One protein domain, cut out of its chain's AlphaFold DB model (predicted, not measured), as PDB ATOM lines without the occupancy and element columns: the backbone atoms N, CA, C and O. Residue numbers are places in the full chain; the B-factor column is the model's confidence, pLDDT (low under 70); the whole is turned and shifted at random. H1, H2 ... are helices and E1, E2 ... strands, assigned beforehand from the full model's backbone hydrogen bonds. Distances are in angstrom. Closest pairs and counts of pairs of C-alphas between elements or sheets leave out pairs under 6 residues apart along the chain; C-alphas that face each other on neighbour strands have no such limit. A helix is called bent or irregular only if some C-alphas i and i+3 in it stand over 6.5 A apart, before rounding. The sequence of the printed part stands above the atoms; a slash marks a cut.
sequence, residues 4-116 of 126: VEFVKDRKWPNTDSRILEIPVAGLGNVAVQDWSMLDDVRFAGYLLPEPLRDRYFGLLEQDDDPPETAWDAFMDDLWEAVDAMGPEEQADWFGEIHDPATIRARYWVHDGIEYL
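This is residues 4 to 116 of the 126 residues of an uncharacterized protein of Bifidobacterium adolescentis (UniProt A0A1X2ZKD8). An elongated body has a small, strongly twisted sheet at one end, with H1 and H5 over one face of it, and the helices H2, H3 and H4 reaching away toward the other end. The five helices touch in a ring, H1 to H4 to H3 to H2 to H5 and back to H1, and the loop after H3 makes the far tip. The printed part has 113 residues, in the order E1 E2 H1 H2 H3 H4 H5 E3 E4; the sheet, E2 E1 E3 E4, is antiparallel, and the class is mixed, helices and strands. It is only just compact, close to loose, with a radius of gyration of the C-alphas of 15.5 A and spans of 51 by 27 by 20 A.

E1, residues 4 to 8, and E2, residues 19 to 23, form a hairpin, with N 6 and O 20 2.9 A apart. H1, residues 24 to 36, is on the sheet at a height of 7.9 A, over E2. H2, residues 41 to 47, and H3, residues 52 to 60, form a helical hairpin; the C-alphas of Gly 45 and Arg 53 are closest, at 5.6 A. H4, residues 68 to 84, touches H3 with its residues 74 to 78 alone, the closest C-alphas being Leu 52 and Leu 78 at 7.1 A. H4 touches H1 at a tilt of 33 degrees, shallow but only just short of steep, with Gly 28 and Val 82 the closest C-alphas at 5.9 A. H5, residues 87 to 97, touches H1 the same way at a shallow tilt of 27 degrees, the C-alphas of Ala 31 and Phe 94 closest at 5.2 A. H5 touches H2, the C-alphas of Leu 47 and Ile 97 closest at 7.2 A. H5 is on the same face as H1, in two layers with the sheet, at a height of 9.5 A and along E1. E3, residues 103 to 110, pairs with E1, N 5 and O 107 2.8 A apart, and forms a hairpin with E4, residues 113 to 115, N 115 and O 108 2.7 A apart. H2, H3 and H5 have every O i to N i+4 pair within hydrogen-bond range, H1 has 7 of 9 and H4 12 of 13.

E1 begins at C-alpha 4 at (12.343, -7.392, 6.212). H1 is 19.4 A long and irregular, with C-alphas 25 and 28 7.6 A apart. H4 is 24.4 A, H5 15.3 A and E3 20.6 A long. E4 ends at C-alpha 115 at (17.690, -6.857, 13.992).

The two C-alphas farthest apart, of Asp 63 and Ile 113, are 52.8 A apart. The printed part has no cut, no link is long, and no printed residue is under 70 in pLDDT.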
ATOM      1  N   VAL A   4      11.075  -6.736   6.473       94.81
ATOM      2  CA  VAL A   4      12.343  -7.392   6.212       94.81
ATOM      3  C   VAL A   4      13.031  -6.646   5.078       94.81
ATOM      4  O   VAL A   4      12.424  -6.336   4.050       94.81
ATOM      5  N   GLU A   5      14.302  -6.335   5.272       95.38
ATOM      6  CA  GLU A   5      15.161  -5.742   4.264       95.38
ATOM      7  C   GLU A   5      16.105  -6.793   3.701       95.38
ATOM      8  O   GLU A   5      16.866  -7.429   4.433       95.38
ATOM      9  N   PHE A   6      16.112  -6.927   2.379       95.94
ATOM     10  CA  PHE A   6      17.082  -7.743   1.664       95.94
ATOM     11  C   PHE A   6      18.082  -6.849   0.933       95.94
ATOM     12  O   PHE A   6      17.727  -6.045   0.062       95.94
ATOM     13  N   VAL A   7      19.364  -7.020   1.255       94.94
ATOM     14  CA  VAL A   7      20.459  -6.247   0.663       94.94
ATOM     15  C   VAL A   7      21.186  -7.092  -0.371       94.94
ATOM     16  O   VAL A   7      21.806  -8.095  -0.026       94.94
ATOM     17  N   LYS A   8      21.177  -6.670  -1.636       93.75
ATOM     18  CA  LYS A   8      21.925  -7.316  -2.726       93.75
ATOM     19  C   LYS A   8      23.266  -6.640  -2.995       93.75
ATOM     20  O   LYS A   8      23.479  -5.462  -2.700       93.75
ATOM     21  N   ASP A   9      24.185  -7.367  -3.623       93.50
ATOM     22  CA  ASP A   9      25.414  -6.763  -4.160       93.50
ATOM     23  C   ASP A   9      25.172  -5.837  -5.363       93.50
ATOM     24  O   ASP A   9      25.915  -4.870  -5.574       93.50
ATOM     25  N   ARG A  10      24.102  -6.096  -6.117       92.25
ATOM     26  CA  ARG A  10      23.605  -5.304  -7.248       92.25
ATOM     27  C   ARG A  10      22.213  -4.740  -6.970       92.25
ATOM     28  O   ARG A  10      21.576  -5.088  -5.987       92.25
ATOM     29  N   LYS A  11      21.755  -3.824  -7.825       93.31
ATOM     30  CA  LYS A  11      20.405  -3.259  -7.707       93.31
ATOM     31  C   LYS A  11      19.346  -4.349  -7.888       93.31
ATOM     32  O   LYS A  11      19.545  -5.252  -8.706       93.31
ATOM     33  N   TRP A  12      18.235  -4.238  -7.165       93.75
ATOM     34  CA  TRP A  12      17.061  -5.072  -7.406       93.75
ATOM     35  C   TRP A  12      16.467  -4.768  -8.786       93.75
ATOM     36  O   TRP A  12      16.494  -3.600  -9.202       93.75
ATOM     37  N   PRO A  13      15.932  -5.778  -9.499       88.25
ATOM     38  CA  PRO A  13      15.264  -5.567 -10.778       88.25
ATOM     39  C   PRO A  13      14.218  -4.452 -10.684       88.25
ATOM     40  O   PRO A  13      13.476  -4.375  -9.712       88.25
ATOM     41  N   ASN A  14      14.168  -3.581 -11.693       87.69
ATOM     42  CA  ASN A  14      13.211  -2.468 -11.778       87.69
ATOM     43  C   ASN A  14      13.292  -1.427 -10.644       87.69
ATOM     44  O   ASN A  14      12.388  -0.603 -10.508       87.69
ATOM     45  N   THR A  15      14.380  -1.404  -9.866       90.50
ATOM     46  CA  THR A  15      14.616  -0.386  -8.834       90.50
ATOM     47  C   THR A  15      15.980   0.288  -8.997       90.50
ATOM     48  O   THR A  15      16.900  -0.245  -9.622       90.50
ATOM     49  N   ASP A  16      16.143   1.447  -8.360       92.25
ATOM     50  CA  ASP A  16      17.442   2.107  -8.211       92.25
ATOM     51  C   ASP A  16      18.190   1.736  -6.921       92.25
ATOM     52  O   ASP A  16      19.274   2.266  -6.662       92.25
ATOM     53  N   SER A  17      17.653   0.797  -6.138       94.19
ATOM     54  CA  SER A  17      18.147   0.439  -4.809       94.19
ATOM     55  C   SER A  17      18.793  -0.945  -4.786       94.19
ATOM     56  O   SER A  17      18.442  -1.841  -5.550       94.19
ATOM     57  N   ARG A  18      19.756  -1.130  -3.880       94.81
ATOM     58  CA  ARG A  18      20.280  -2.456  -3.493       94.81
ATOM     59  C   ARG A  18      19.521  -3.066  -2.316       94.81
ATOM     60  O   ARG A  18      19.736  -4.229  -2.003       94.81
ATOM     61  N   ILE A  19      18.674  -2.273  -1.674       95.44
ATOM     62  CA  ILE A  19      17.846  -2.650  -0.533       95.44
ATOM     63  C   ILE A  19      16.414  -2.766  -1.036       95.44
ATOM     64  O   ILE A  19      15.909  -1.825  -1.659       95.44
ATOM     65  N   LEU A  20      15.800  -3.914  -0.784       95.56
ATOM     66  CA  LEU A  20      14.381  -4.146  -0.985       95.56
ATOM     67  C   LEU A  20      13.756  -4.362   0.388       95.56
ATOM     68  O   LEU A  20      14.110  -5.317   1.073       95.56
ATOM     69  N   GLU A  21      12.863  -3.458   0.771       95.12
ATOM     70  CA  GLU A  21      12.081  -3.549   2.001       95.12
ATOM     71  C   GLU A  21      10.717  -4.160   1.672       95.12
ATOM     72  O   GLU A  21      10.014  -3.677   0.780       95.12
ATOM     73  N   ILE A  22      10.350  -5.227   2.380       95.25
ATOM     74  CA  ILE A  22       9.070  -5.920   2.219       95.25
ATOM     75  C   ILE A  22       8.375  -5.980   3.585       95.25
ATOM     76  O   ILE A  22       8.999  -6.401   4.559       95.25
ATOM     77  N   PRO A  23       7.091  -5.592   3.701       94.69
ATOM     78  CA  PRO A  23       6.323  -5.818   4.922       94.69
ATOM     79  C   PRO A  23       6.271  -7.305   5.272       94.69
ATOM     80  O   PRO A  23       5.916  -8.115   4.417       94.69
ATOM     81  N   VAL A  24       6.543  -7.664   6.531       93.06
ATOM     82  CA  VAL A  24       6.552  -9.072   6.976       93.06
ATOM     83  C   VAL A  24       5.212  -9.749   6.680       93.06
ATOM     84  O   VAL A  24       5.182 -10.833   6.114       93.06
ATOM     85  N   ALA A  25       4.097  -9.058   6.937       92.12
ATOM     86  CA  ALA A  25       2.746  -9.553   6.653       92.12
ATOM     87  C   ALA A  25       2.452  -9.804   5.157       92.12
ATOM     88  O   ALA A  25       1.435 -10.405   4.826       92.12
ATOM     89  N   GLY A  26       3.291  -9.302   4.248       93.88
ATOM     90  CA  GLY A  26       3.163  -9.496   2.804       93.88
ATOM     91  C   GLY A  26       4.280 -10.337   2.190       93.88
ATOM     92  O   GLY A  26       4.266 -10.529   0.977       93.88
ATOM     93  N   LEU A  27       5.241 -10.821   2.982       95.75
ATOM     94  CA  LEU A  27       6.441 -11.481   2.470       95.75
ATOM     95  C   LEU A  27       6.117 -12.767   1.708       95.75
ATOM     96  O   LEU A  27       6.526 -12.898   0.557       95.75
ATOM     97  N   GLY A  28       5.324 -13.664   2.303       95.31
ATOM     98  CA  GLY A  28       4.846 -14.872   1.624       95.31
ATOM     99  C   GLY A  28       4.122 -14.562   0.308       95.31
ATOM    100  O   GLY A  28       4.374 -15.210  -0.705       95.31
ATOM    101  N   ASN A  29       3.317 -13.492   0.284       95.44
ATOM    102  CA  ASN A  29       2.616 -13.038  -0.920       95.44
ATOM    103  C   ASN A  29       3.543 -12.625  -2.052       95.44
ATOM    104  O   ASN A  29       3.340 -13.026  -3.197       95.44
ATOM    105  N   VAL A  30       4.567 -11.844  -1.733       95.75
ATOM    106  CA  VAL A  30       5.569 -11.450  -2.721       95.75
ATOM    107  C   VAL A  30       6.367 -12.672  -3.184       95.75
ATOM    108  O   VAL A  30       6.558 -12.846  -4.384       95.75
ATOM    109  N   ALA A  31       6.767 -13.557  -2.266       96.12
ATOM    110  CA  ALA A  31       7.558 -14.741  -2.592       96.12
ATOM    111  C   ALA A  31       6.828 -15.703  -3.546       96.12
ATOM    112  O   ALA A  31       7.404 -16.110  -4.552       96.12
ATOM    113  N   VAL A  32       5.548 -16.015  -3.303       96.88
ATOM    114  CA  VAL A  32       4.764 -16.881  -4.205       96.88
ATOM    115  C   VAL A  32       4.570 -16.232  -5.578       96.88
ATOM    116  O   VAL A  32       4.675 -16.914  -6.600       96.88
ATOM    117  N   GLN A  33       4.322 -14.918  -5.628       95.44
ATOM    118  CA  GLN A  33       4.197 -14.201  -6.899       95.44
ATOM    119  C   GLN A  33       5.501 -14.245  -7.696       95.44
ATOM    120  O   GLN A  33       5.473 -14.612  -8.870       95.44
ATOM    121  N   ASP A  34       6.634 -13.943  -7.068       95.31
ATOM    122  CA  ASP A  34       7.942 -13.977  -7.727       95.31
ATOM    123  C   ASP A  34       8.305 -15.394  -8.189       95.31
ATOM    124  O   ASP A  34       8.765 -15.572  -9.317       95.31
ATOM    125  N   TRP A  35       8.025 -16.411  -7.366       97.12
ATOM    126  CA  TRP A  35       8.191 -17.816  -7.741       97.12
ATOM    127  C   TRP A  35       7.366 -18.180  -8.985       97.12
ATOM    128  O   TRP A  35       7.886 -18.811  -9.906       97.12
ATOM    129  N   SER A  36       6.108 -17.730  -9.059       94.88
ATOM    130  CA  SER A  36       5.211 -18.020 -10.190       94.88
ATOM    131  C   SER A  36       5.661 -17.388 -11.515       94.88
ATOM    132  O   SER A  36       5.229 -17.818 -12.583       94.88
ATOM    133  N   MET A  37       6.533 -16.376 -11.453       94.50
ATOM    134  CA  MET A  37       7.084 -15.674 -12.615       94.50
ATOM    135  C   MET A  37       8.458 -16.209 -13.051       94.50
ATOM    136  O   MET A  37       9.064 -15.649 -13.965       94.50
ATOM    137  N   LEU A  38       8.979 -17.263 -12.413       94.50
ATOM    138  CA  LEU A  38      10.254 -17.866 -12.800       94.50
ATOM    139  C   LEU A  38      10.145 -18.561 -14.167       94.50
ATOM    140  O   LEU A  38       9.377 -19.503 -14.342       94.50
ATOM    141  N   ASP A  39      10.986 -18.143 -15.116       92.94
ATOM    142  CA  ASP A  39      11.041 -18.743 -16.460       92.94
ATOM    143  C   ASP A  39      11.608 -20.178 -16.453       92.94
ATOM    144  O   ASP A  39      11.252 -21.012 -17.289       92.94
ATOM    145  N   ASP A  40      12.530 -20.477 -15.532       94.75
ATOM    146  CA  ASP A  40      13.118 -21.812 -15.399       94.75
ATOM    147  C   ASP A  40      12.215 -22.698 -14.532       94.75
ATOM    148  O   ASP A  40      12.345 -22.755 -13.309       94.75
ATOM    149  N   VAL A  41      11.314 -23.426 -15.195       92.75
ATOM    150  CA  VAL A  41      10.356 -24.344 -14.557       92.75
ATOM    151  C   VAL A  41      11.026 -25.429 -13.712       92.75
ATOM    152  O   VAL A  41      10.462 -25.886 -12.721       92.75
ATOM    153  N   ARG A  42      12.249 -25.857 -14.060       94.31
ATOM    154  CA  ARG A  42      12.958 -26.869 -13.266       94.31
ATOM    155  C   ARG A  42      13.471 -26.256 -11.980       94.31
ATOM    156  O   ARG A  42      13.291 -26.850 -10.921       94.31
ATOM    157  N   PHE A  43      14.093 -25.085 -12.075       94.44
ATOM    158  CA  PHE A  43      14.520 -24.330 -10.905       94.44
ATOM    159  C   PHE A  43      13.329 -24.016  -9.992       94.44
ATOM    160  O   PHE A  43      13.382 -24.355  -8.812       94.44
ATOM    161  N   ALA A  44      12.228 -23.498 -10.548       95.62
ATOM    162  CA  ALA A  44      10.994 -23.227  -9.812       95.62
ATOM    163  C   ALA A  44      10.491 -24.470  -9.061       95.62
ATOM    164  O   ALA A  44      10.229 -24.398  -7.861       95.62
ATOM    165  N   GLY A  45      10.437 -25.629  -9.723       96.50
ATOM    166  CA  GLY A  45      10.036 -26.878  -9.080       96.50
ATOM    167  C   GLY A  45      10.942 -27.275  -7.909       96.50
ATOM    168  O   GLY A  45      10.453 -27.638  -6.843       96.50
ATOM    169  N   TYR A  46      12.267 -27.155  -8.048       96.44
ATOM    170  CA  TYR A  46      13.195 -27.516  -6.967       96.44
ATOM    171  C   TYR A  46      13.141 -26.581  -5.755       96.44
ATOM    172  O   TYR A  46      13.469 -27.021  -4.651       96.44
ATOM    173  N   LEU A  47      12.689 -25.340  -5.931       95.94
ATOM    174  CA  LEU A  47      12.470 -24.405  -4.828       95.94
ATOM    175  C   LEU A  47      11.253 -24.754  -3.964       95.94
ATOM    176  O   LEU A  47      11.136 -24.233  -2.859       95.94
ATOM    177  N   LEU A  48      10.342 -25.605  -4.438       96.50
ATOM    178  CA  LEU A  48       9.152 -25.968  -3.676       96.50
ATOM    179  C   LEU A  48       9.486 -26.904  -2.502       96.50
ATOM    180  O   LEU A  48      10.342 -27.789  -2.649       96.50
ATOM    181  N   PRO A  49       8.779 -26.770  -1.364       90.31
ATOM    182  CA  PRO A  49       8.836 -27.750  -0.290       90.31
ATOM    183  C   PRO A  49       8.163 -29.066  -0.710       90.31
ATOM    184  O   PRO A  49       7.293 -29.104  -1.583       90.31
ATOM    185  N   GLU A  50       8.529 -30.166  -0.053       90.44
ATOM    186  CA  GLU A  50       7.773 -31.415  -0.176       90.44
ATOM    187  C   GLU A  50       6.469 -31.324   0.634       90.44
ATOM    188  O   GLU A  50       6.487 -30.770   1.735       90.44
ATOM    189  N   PRO A  51       5.339 -31.878   0.153       93.31
ATOM    190  CA  PRO A  51       5.183 -32.709  -1.050       93.31
ATOM    191  C   PRO A  51       4.817 -31.924  -2.330       93.31
ATOM    192  O   PRO A  51       4.482 -32.525  -3.352       93.31
ATOM    193  N   LEU A  52       4.814 -30.585  -2.291       96.75
ATOM    194  CA  LEU A  52       4.397 -29.751  -3.426       96.75
ATOM    195  C   LEU A  52       5.332 -29.891  -4.625       96.75
ATOM    196  O   LEU A  52       4.862 -29.854  -5.759       96.75
ATOM    197  N   ARG A  53       6.627 -30.109  -4.389       96.81
ATOM    198  CA  ARG A  53       7.601 -30.370  -5.453       96.81
ATOM    199  C   ARG A  53       7.206 -31.561  -6.325       96.81
ATOM    200  O   ARG A  53       7.114 -31.412  -7.543       96.81
ATOM    201  N   ASP A  54       6.956 -32.719  -5.717       95.81
ATOM    202  CA  ASP A  54       6.565 -33.930  -6.448       95.81
ATOM    203  C   ASP A  54       5.282 -33.704  -7.256       95.81
ATOM    204  O   ASP A  54       5.184 -34.097  -8.419       95.81
ATOM    205  N   ARG A  55       4.301 -33.008  -6.668       96.00
ATOM    206  CA  ARG A  55       3.055 -32.672  -7.364       96.00
ATOM    207  C   ARG A  55       3.279 -31.712  -8.531       96.00
ATOM    208  O   ARG A  55       2.672 -31.905  -9.579       96.00
ATOM    209  N   TYR A  56       4.130 -30.704  -8.368       96.81
ATOM    210  CA  TYR A  56       4.460 -29.746  -9.420       96.81
ATOM    211  C   TYR A  56       5.095 -30.441 -10.628       96.81
ATOM    212  O   TYR A  56       4.628 -30.276 -11.754       96.81
ATOM    213  N   PHE A  57       6.105 -31.285 -10.402       96.06
ATOM    214  CA  PHE A  57       6.708 -32.054 -11.491       96.06
ATOM    215  C   PHE A  57       5.725 -33.060 -12.092       96.06
ATOM    216  O   PHE A  57       5.653 -33.174 -13.312       96.06
ATOM    217  N   GLY A  58       4.885 -33.695 -11.272       94.56
ATOM    218  CA  GLY A  58       3.813 -34.564 -11.755       94.56
ATOM    219  C   GLY A  58       2.751 -33.851 -12.605       94.56
ATOM    220  O   GLY A  58       2.110 -34.502 -13.426       94.56
ATOM    221  N   LEU A  59       2.550 -32.537 -12.440       94.06
ATOM    222  CA  LEU A  59       1.726 -31.722 -13.343       94.06
ATOM    223  C   LEU A  59       2.472 -31.415 -14.648       94.06
ATOM    224  O   LEU A  59       1.882 -31.523 -15.716       94.06
ATOM    225  N   LEU A  60       3.763 -31.082 -14.584       92.25
ATOM    226  CA  LEU A  60       4.572 -30.777 -15.773       92.25
ATOM    227  C   LEU A  60       4.835 -31.986 -16.684       92.25
ATOM    228  O   LEU A  60       5.054 -31.807 -17.879       92.25
ATOM    229  N   GLU A  61       4.876 -33.197 -16.131       91.50
ATOM    230  CA  GLU A  61       5.207 -34.430 -16.861       91.50
ATOM    231  C   GLU A  61       3.995 -35.106 -17.526       91.50
ATOM    232  O   GLU A  61       4.144 -36.178 -18.114       91.50
ATOM    233  N   GLN A  62       2.797 -34.518 -17.442       85.81
ATOM    234  CA  GLN A  62       1.607 -35.083 -18.084       85.81
ATOM    235  C   GLN A  62       1.725 -35.012 -19.610       85.81
ATOM    236  O   GLN A  62       2.151 -34.004 -20.169       85.81
ATOM    237  N   ASP A  63       1.333 -36.099 -20.284       77.62
ATOM    238  CA  ASP A  63       1.336 -36.174 -21.753       77.62
ATOM    239  C   ASP A  63       0.378 -35.143 -22.390       77.62
ATOM    240  O   ASP A  63       0.611 -34.699 -23.515       77.62
ATOM    241  N   ASP A  64      -0.680 -34.765 -21.661       83.44
ATOM    242  CA  ASP A  64      -1.627 -33.703 -22.004       83.44
ATOM    243  C   ASP A  64      -1.429 -32.499 -21.069       83.44
ATOM    244  O   ASP A  64      -1.131 -32.677 -19.886       83.44
ATOM    245  N   ASP A  65      -1.664 -31.279 -21.568       82.44
ATOM    246  CA  ASP A  65      -1.631 -30.068 -20.738       82.44
ATOM    247  C   ASP A  65      -2.654 -30.185 -19.585       82.44
ATOM    248  O   ASP A  65      -3.858 -30.335 -19.849       82.44
ATOM    249  N   PRO A  66      -2.224 -30.095 -18.307       85.81
ATOM    250  CA  PRO A  66      -3.142 -30.160 -17.180       85.81
ATOM    251  C   PRO A  66      -4.195 -29.048 -17.260       85.81
ATOM    252  O   PRO A  66      -3.881 -27.924 -17.666       85.81
ATOM    253  N   PRO A  67      -5.442 -29.307 -16.830       89.44
ATOM    254  CA  PRO A  67      -6.467 -28.273 -16.816       89.44
ATOM    255  C   PRO A  67      -6.082 -27.132 -15.865       89.44
ATOM    256  O   PRO A  67      -5.480 -27.370 -14.819       89.44
ATOM    257  N   GLU A  68      -6.515 -25.909 -16.181       90.81
ATOM    258  CA  GLU A  68      -6.296 -24.706 -15.353       90.81
ATOM    259  C   GLU A  68      -6.698 -24.937 -13.888       90.81
ATOM    260  O   GLU A  68      -5.940 -24.626 -12.980       90.81
ATOM    261  N   THR A  69      -7.798 -25.659 -13.646       93.81
ATOM    262  CA  THR A  69      -8.263 -25.983 -12.288       93.81
ATOM    263  C   THR A  69      -7.292 -26.852 -11.481       93.81
ATOM    264  O   THR A  69      -7.365 -26.869 -10.255       93.81
ATOM    265  N   ALA A  70      -6.420 -27.631 -12.133       94.31
ATOM    266  CA  ALA A  70      -5.384 -28.402 -11.443       94.31
ATOM    267  C   ALA A  70      -4.213 -27.508 -11.009       94.31
ATOM    268  O   ALA A  70      -3.652 -27.732  -9.934       94.31
ATOM    269  N   TRP A  71      -3.884 -26.499 -11.822       94.62
ATOM    270  CA  TRP A  71      -2.907 -25.466 -11.487       94.62
ATOM    271  C   TRP A  71      -3.430 -24.527 -10.401       94.62
ATOM    272  O   TRP A  71      -2.701 -24.269  -9.449       94.62
ATOM    273  N   ASP A  72      -4.698 -24.118 -10.463       95.62
ATOM    274  CA  ASP A  72      -5.344 -23.323  -9.410       95.62
ATOM    275  C   ASP A  72      -5.290 -24.051  -8.062       95.62
ATOM    276  O   ASP A  72      -4.787 -23.516  -7.081       95.62
ATOM    277  N   ALA A  73      -5.695 -25.325  -8.036       96.19
ATOM    278  CA  ALA A  73      -5.636 -26.138  -6.823       96.19
ATOM    279  C   ALA A  73      -4.201 -26.396  -6.334       96.19
ATOM    280  O   ALA A  73      -3.998 -26.755  -5.181       96.19
ATOM    281  N   PHE A  74      -3.197 -26.324  -7.212       97.00
ATOM    282  CA  PHE A  74      -1.797 -26.384  -6.796       97.00
ATOM    283  C   PHE A  74      -1.360 -25.052  -6.171       97.00
ATOM    284  O   PHE A  74      -0.688 -25.062  -5.142       97.00
ATOM    285  N   MET A  75      -1.756 -23.925  -6.768       96.81
ATOM    286  CA  MET A  75      -1.462 -22.596  -6.240       96.81
ATOM    287  C   MET A  75      -2.113 -22.382  -4.876       96.81
ATOM    288  O   MET A  75      -1.443 -21.866  -3.990       96.81
ATOM    289  N   ASP A  76      -3.361 -22.814  -4.679       96.50
ATOM    290  CA  ASP A  76      -4.046 -22.747  -3.382       96.50
ATOM    291  C   ASP A  76      -3.259 -23.484  -2.284       96.50
ATOM    292  O   ASP A  76      -3.021 -22.931  -1.210       96.50
ATOM    293  N   ASP A  77      -2.768 -24.692  -2.574       97.00
ATOM    294  CA  ASP A  77      -1.981 -25.465  -1.608       97.00
ATOM    295  C   ASP A  77      -0.584 -24.859  -1.377       97.00
ATOM    296  O   ASP A  77      -0.053 -24.931  -0.268       97.00
ATOM    297  N   LEU A  78       0.026 -24.248  -2.399       97.31
ATOM    298  CA  LEU A  78       1.274 -23.495  -2.238       97.31
ATOM    299  C   LEU A  78       1.067 -22.269  -1.345       97.31
ATOM    300  O   LEU A  78       1.893 -22.005  -0.472       97.31
ATOM    301  N   TRP A  79      -0.037 -21.551  -1.539       95.88
ATOM    302  CA  TRP A  79      -0.423 -20.429  -0.693       95.88
ATOM    303  C   TRP A  79      -0.585 -20.856   0.764       95.88
ATOM    304  O   TRP A  79      -0.006 -20.219   1.641       95.88
ATOM    305  N   GLU A  80      -1.301 -21.952   1.021       95.50
ATOM    306  CA  GLU A  80      -1.473 -22.498   2.373       95.50
ATOM    307  C   GLU A  80      -0.136 -22.938   2.985       95.50
ATOM    308  O   GLU A  80       0.151 -22.634   4.145       95.50
ATOM    309  N   ALA A  81       0.719 -23.610   2.208       96.12
ATOM    310  CA  ALA A  81       2.026 -24.048   2.681       96.12
ATOM    311  C   ALA A  81       2.921 -22.866   3.072       96.12
ATOM    312  O   ALA A  81       3.577 -22.925   4.108       96.12
ATOM    313  N   VAL A  82       2.935 -21.795   2.274       95.19
ATOM    314  CA  VAL A  82       3.727 -20.591   2.561       95.19
ATOM    315  C   VAL A  82       3.130 -19.785   3.714       95.19
ATOM    316  O   VAL A  82       3.888 -19.272   4.532       95.19
ATOM    317  N   ASP A  83       1.805 -19.698   3.842       92.75
ATOM    318  CA  ASP A  83       1.153 -19.047   4.991       92.75
ATOM    319  C   ASP A  83       1.465 -19.770   6.313       92.75
ATOM    320  O   ASP A  83       1.655 -19.136   7.350       92.75
ATOM    321  N   ALA A  84       1.610 -21.099   6.269       94.00
ATOM    322  CA  ALA A  84       2.027 -21.898   7.416       94.00
ATOM    323  C   ALA A  84       3.515 -21.729   7.790       94.00
ATOM    324  O   ALA A  84       3.894 -22.060   8.919       94.00
ATOM    325  N   MET A  85       4.360 -21.232   6.877       93.88
ATOM    326  CA  MET A  85       5.774 -20.956   7.155       93.88
ATOM    327  C   MET A  85       5.919 -19.787   8.129       93.88
ATOM    328  O   MET A  85       5.242 -18.762   8.031       93.88
ATOM    329  N   GLY A  86       6.883 -19.901   9.044       92.25
ATOM    330  CA  GLY A  86       7.285 -18.761   9.864       92.25
ATOM    331  C   GLY A  86       7.957 -17.666   9.018       92.25
ATOM    332  O   GLY A  86       8.493 -17.964   7.948       92.25
ATOM    333  N   PRO A  87       8.028 -16.411   9.502       91.94
ATOM    334  CA  PRO A  87       8.648 -15.313   8.757       91.94
ATOM    335  C   PRO A  87      10.075 -15.610   8.275       91.94
ATOM    336  O   PRO A  87      10.418 -15.292   7.140       91.94
ATOM    337  N   GLU A  88      10.902 -16.251   9.108       93.25
ATOM    338  CA  GLU A  88      12.271 -16.636   8.730       93.25
ATOM    339  C   GLU A  88      12.295 -17.590   7.539       93.25
ATOM    340  O   GLU A  88      13.069 -17.389   6.611       93.25
ATOM    341  N   GLU A  89      11.413 -18.585   7.535       94.81
ATOM    342  CA  GLU A  89      11.338 -19.577   6.466       94.81
ATOM    343  C   GLU A  89      10.816 -18.948   5.166       94.81
ATOM    344  O   GLU A  89      11.387 -19.179   4.102       94.81
ATOM    345  N   GLN A  90       9.823 -18.052   5.249       95.69
ATOM    346  CA  GLN A  90       9.389 -17.250   4.099       95.69
ATOM    347  C   GLN A  90      10.530 -16.373   3.556       95.69
ATOM    348  O   GLN A  90      10.688 -16.231   2.342       95.69
ATOM    349  N   ALA A  91      11.344 -15.788   4.439       95.38
ATOM    350  CA  ALA A  91      12.468 -14.946   4.053       95.38
ATOM    351  C   ALA A  91      13.627 -15.743   3.442       95.38
ATOM    352  O   ALA A  91      14.268 -15.264   2.505       95.38
ATOM    353  N   ASP A  92      13.907 -16.936   3.966       95.00
ATOM    354  CA  ASP A  92      14.880 -17.866   3.395       95.00
ATOM    355  C   ASP A  92      14.431 -18.292   1.991       95.00
ATOM    356  O   ASP A  92      15.202 -18.174   1.039       95.00
ATOM    357  N   TRP A  93      13.159 -18.674   1.828       96.31
ATOM    358  CA  TRP A  93      12.605 -19.067   0.531       96.31
ATOM    359  C   TRP A  93      12.619 -17.925  -0.493       96.31
ATOM    360  O   TRP A  93      13.053 -18.119  -1.630       96.31
ATOM    361  N   PHE A  94      12.245 -16.707  -0.083       96.38
ATOM    362  CA  PHE A  94      12.399 -15.508  -0.914       96.38
ATOM    363  C   PHE A  94      13.856 -15.308  -1.356       96.38
ATOM    364  O   PHE A  94      14.128 -14.960  -2.508       96.38
ATOM    365  N   GLY A  95      14.809 -15.555  -0.455       94.75
ATOM    366  CA  GLY A  95      16.229 -15.480  -0.765       94.75
ATOM    367  C   GLY A  95      16.674 -16.494  -1.820       94.75
ATOM    368  O   GLY A  95      17.406 -16.128  -2.741       94.75
ATOM    369  N   GLU A  96      16.189 -17.733  -1.721       95.38
ATOM    370  CA  GLU A  96      16.450 -18.798  -2.694       95.38
ATOM    371  C   GLU A  96      15.890 -18.457  -4.088       95.38
ATOM    372  O   GLU A  96      16.599 -18.596  -5.087       95.38
ATOM    373  N   ILE A  97      14.664 -17.915  -4.164       95.56
ATOM    374  CA  ILE A  97      14.037 -17.449  -5.419       95.56
ATOM    375  C   ILE A  97      14.900 -16.385  -6.117       95.56
ATOM    376  O   ILE A  97      15.043 -16.387  -7.341       95.56
ATOM    377  N   HIS A  98      15.508 -15.481  -5.344       92.94
ATOM    378  CA  HIS A  98      16.231 -14.310  -5.855       92.94
ATOM    379  C   HIS A  98      17.746 -14.483  -5.990       92.94
ATOM    380  O   HIS A  98      18.461 -13.478  -6.134       92.94
ATOM    381  N   ASP A  99      18.209 -15.735  -6.017       86.94
ATOM    382  CA  ASP A  99      19.611 -16.155  -5.984       86.94
ATOM    383  C   ASP A  99      20.307 -15.748  -4.667       86.94
ATOM    384  O   ASP A  99      20.772 -14.601  -4.527       86.94
ATOM    385  N   PRO A 100      20.460 -16.691  -3.719       84.75
ATOM    386  CA  PRO A 100      20.982 -16.399  -2.390       84.75
ATOM    387  C   PRO A 100      22.447 -15.951  -2.441       84.75
ATOM    388  O   PRO A 100      22.893 -15.210  -1.567       84.75
ATOM    389  N   ALA A 101      23.203 -16.295  -3.495       88.25
ATOM    390  CA  ALA A 101      24.591 -15.859  -3.649       88.25
ATOM    391  C   ALA A 101      24.722 -14.341  -3.873       88.25
ATOM    392  O   ALA A 101      25.800 -13.766  -3.675       88.25
ATOM    393  N   THR A 102      23.633 -13.685  -4.283       88.50
ATOM    394  CA  THR A 102      23.595 -12.240  -4.537       88.50
ATOM    395  C   THR A 102      23.099 -11.432  -3.342       88.50
ATOM    396  O   THR A 102      23.324 -10.217  -3.296       88.50
ATOM    397  N   ILE A 103      22.475 -12.087  -2.359       92.06
ATOM    398  CA  ILE A 103      21.994 -11.472  -1.120       92.06
ATOM    399  C   ILE A 103      23.145 -11.444  -0.111       92.06
ATOM    400  O   ILE A 103      23.787 -12.446   0.186       92.06
ATOM    401  N   ARG A 104      23.461 -10.249   0.389       92.38
ATOM    402  CA  ARG A 104      24.593  -9.982   1.288       92.38
ATOM    403  C   ARG A 104      24.184  -9.856   2.741       92.38
ATOM    404  O   ARG A 104      25.005 -10.130   3.611       92.38
ATOM    405  N   ALA A 105      22.961  -9.411   2.987       90.81
ATOM    406  CA  ALA A 105      22.408  -9.297   4.321       90.81
ATOM    407  C   ALA A 105      20.880  -9.344   4.265       90.81
ATOM    408  O   ALA A 105      20.276  -8.921   3.273       90.81
ATOM    409  N   ARG A 106      20.301  -9.825   5.364       93.31
ATOM    410  CA  ARG A 106      18.892  -9.694   5.714       93.31
ATOM    411  C   ARG A 106      18.814  -8.969   7.053       93.31
ATOM    412  O   ARG A 106      19.540  -9.346   7.972       93.31
ATOM    413  N   TYR A 107      17.942  -7.974   7.147       93.06
ATOM    414  CA  TYR A 107      17.633  -7.295   8.403       93.06
ATOM    415  C   TYR A 107      16.135  -7.321   8.644       93.06
ATOM    416  O   TYR A 107      15.347  -7.128   7.724       93.06
ATOM    417  N   TRP A 108      15.750  -7.556   9.886       92.94
ATOM    418  CA  TRP A 108      14.375  -7.432  10.338       92.94
ATOM    419  C   TRP A 108      14.211  -6.064  10.984       92.94
ATOM    420  O   TRP A 108      15.022  -5.691  11.827       92.94
ATOM    421  N   VAL A 109      13.195  -5.301  10.603       90.19
ATOM    422  CA  VAL A 109      12.967  -3.953  11.126       90.19
ATOM    423  C   VAL A 109      11.678  -3.943  11.931       90.19
ATOM    424  O   VAL A 109      10.607  -4.220  11.398       90.19
ATOM    425  N   HIS A 110      11.779  -3.584  13.209       87.62
ATOM    426  CA  HIS A 110      10.640  -3.376  14.104       87.62
ATOM    427  C   HIS A 110      10.755  -1.993  14.745       87.62
ATOM    428  O   HIS A 110      11.788  -1.653  15.321       87.62
ATOM    429  N   ASP A 111       9.717  -1.166  14.582       84.94
ATOM    430  CA  ASP A 111       9.679   0.234  15.040       84.94
ATOM    431  C   ASP A 111      10.915   1.077  14.648       84.94
ATOM    432  O   ASP A 111      11.359   1.966  15.375       84.94
ATOM    433  N   GLY A 112      11.461   0.819  13.453       81.69
ATOM    434  CA  GLY A 112      12.622   1.529  12.905       81.69
ATOM    435  C   GLY A 112      13.972   1.081  13.477       81.69
ATOM    436  O   GLY A 112      14.973   1.762  13.262       81.69
ATOM    437  N   ILE A 113      14.004  -0.033  14.212       84.94
ATOM    438  CA  ILE A 113      15.221  -0.659  14.733       84.94
ATOM    439  C   ILE A 113      15.493  -1.936  13.937       84.94
ATOM    440  O   ILE A 113      14.593  -2.755  13.768       84.94
ATOM    441  N   GLU A 114      16.732  -2.097  13.471       87.25
ATOM    442  CA  GLU A 114      17.204  -3.268  12.727       87.25
ATOM    443  C   GLU A 114      17.679  -4.392  13.661       87.25
ATOM    444  O   GLU A 114      18.403  -4.164  14.635       87.25
ATOM    445  N   TYR A 115      17.331  -5.624  13.306       85.12
ATOM    446  CA  TYR A 115      17.690  -6.857  13.992       85.12
ATOM    447  C   TYR A 115      18.212  -7.887  12.986       85.12
ATOM    448  O   TYR A 115      17.864  -7.871  11.806       85.12
ATOM    449  N   LEU A 116      19.066  -8.797  13.459       84.00
ATOM    450  CA  LEU A 116      19.663  -9.849  12.625       84.00
ATOM    451  C   LEU A 116      18.784 -11.101  12.505       84.00
ATOM    452  O   LEU A 116      19.062 -11.954  11.667       84.00
TER     453      LEU A 116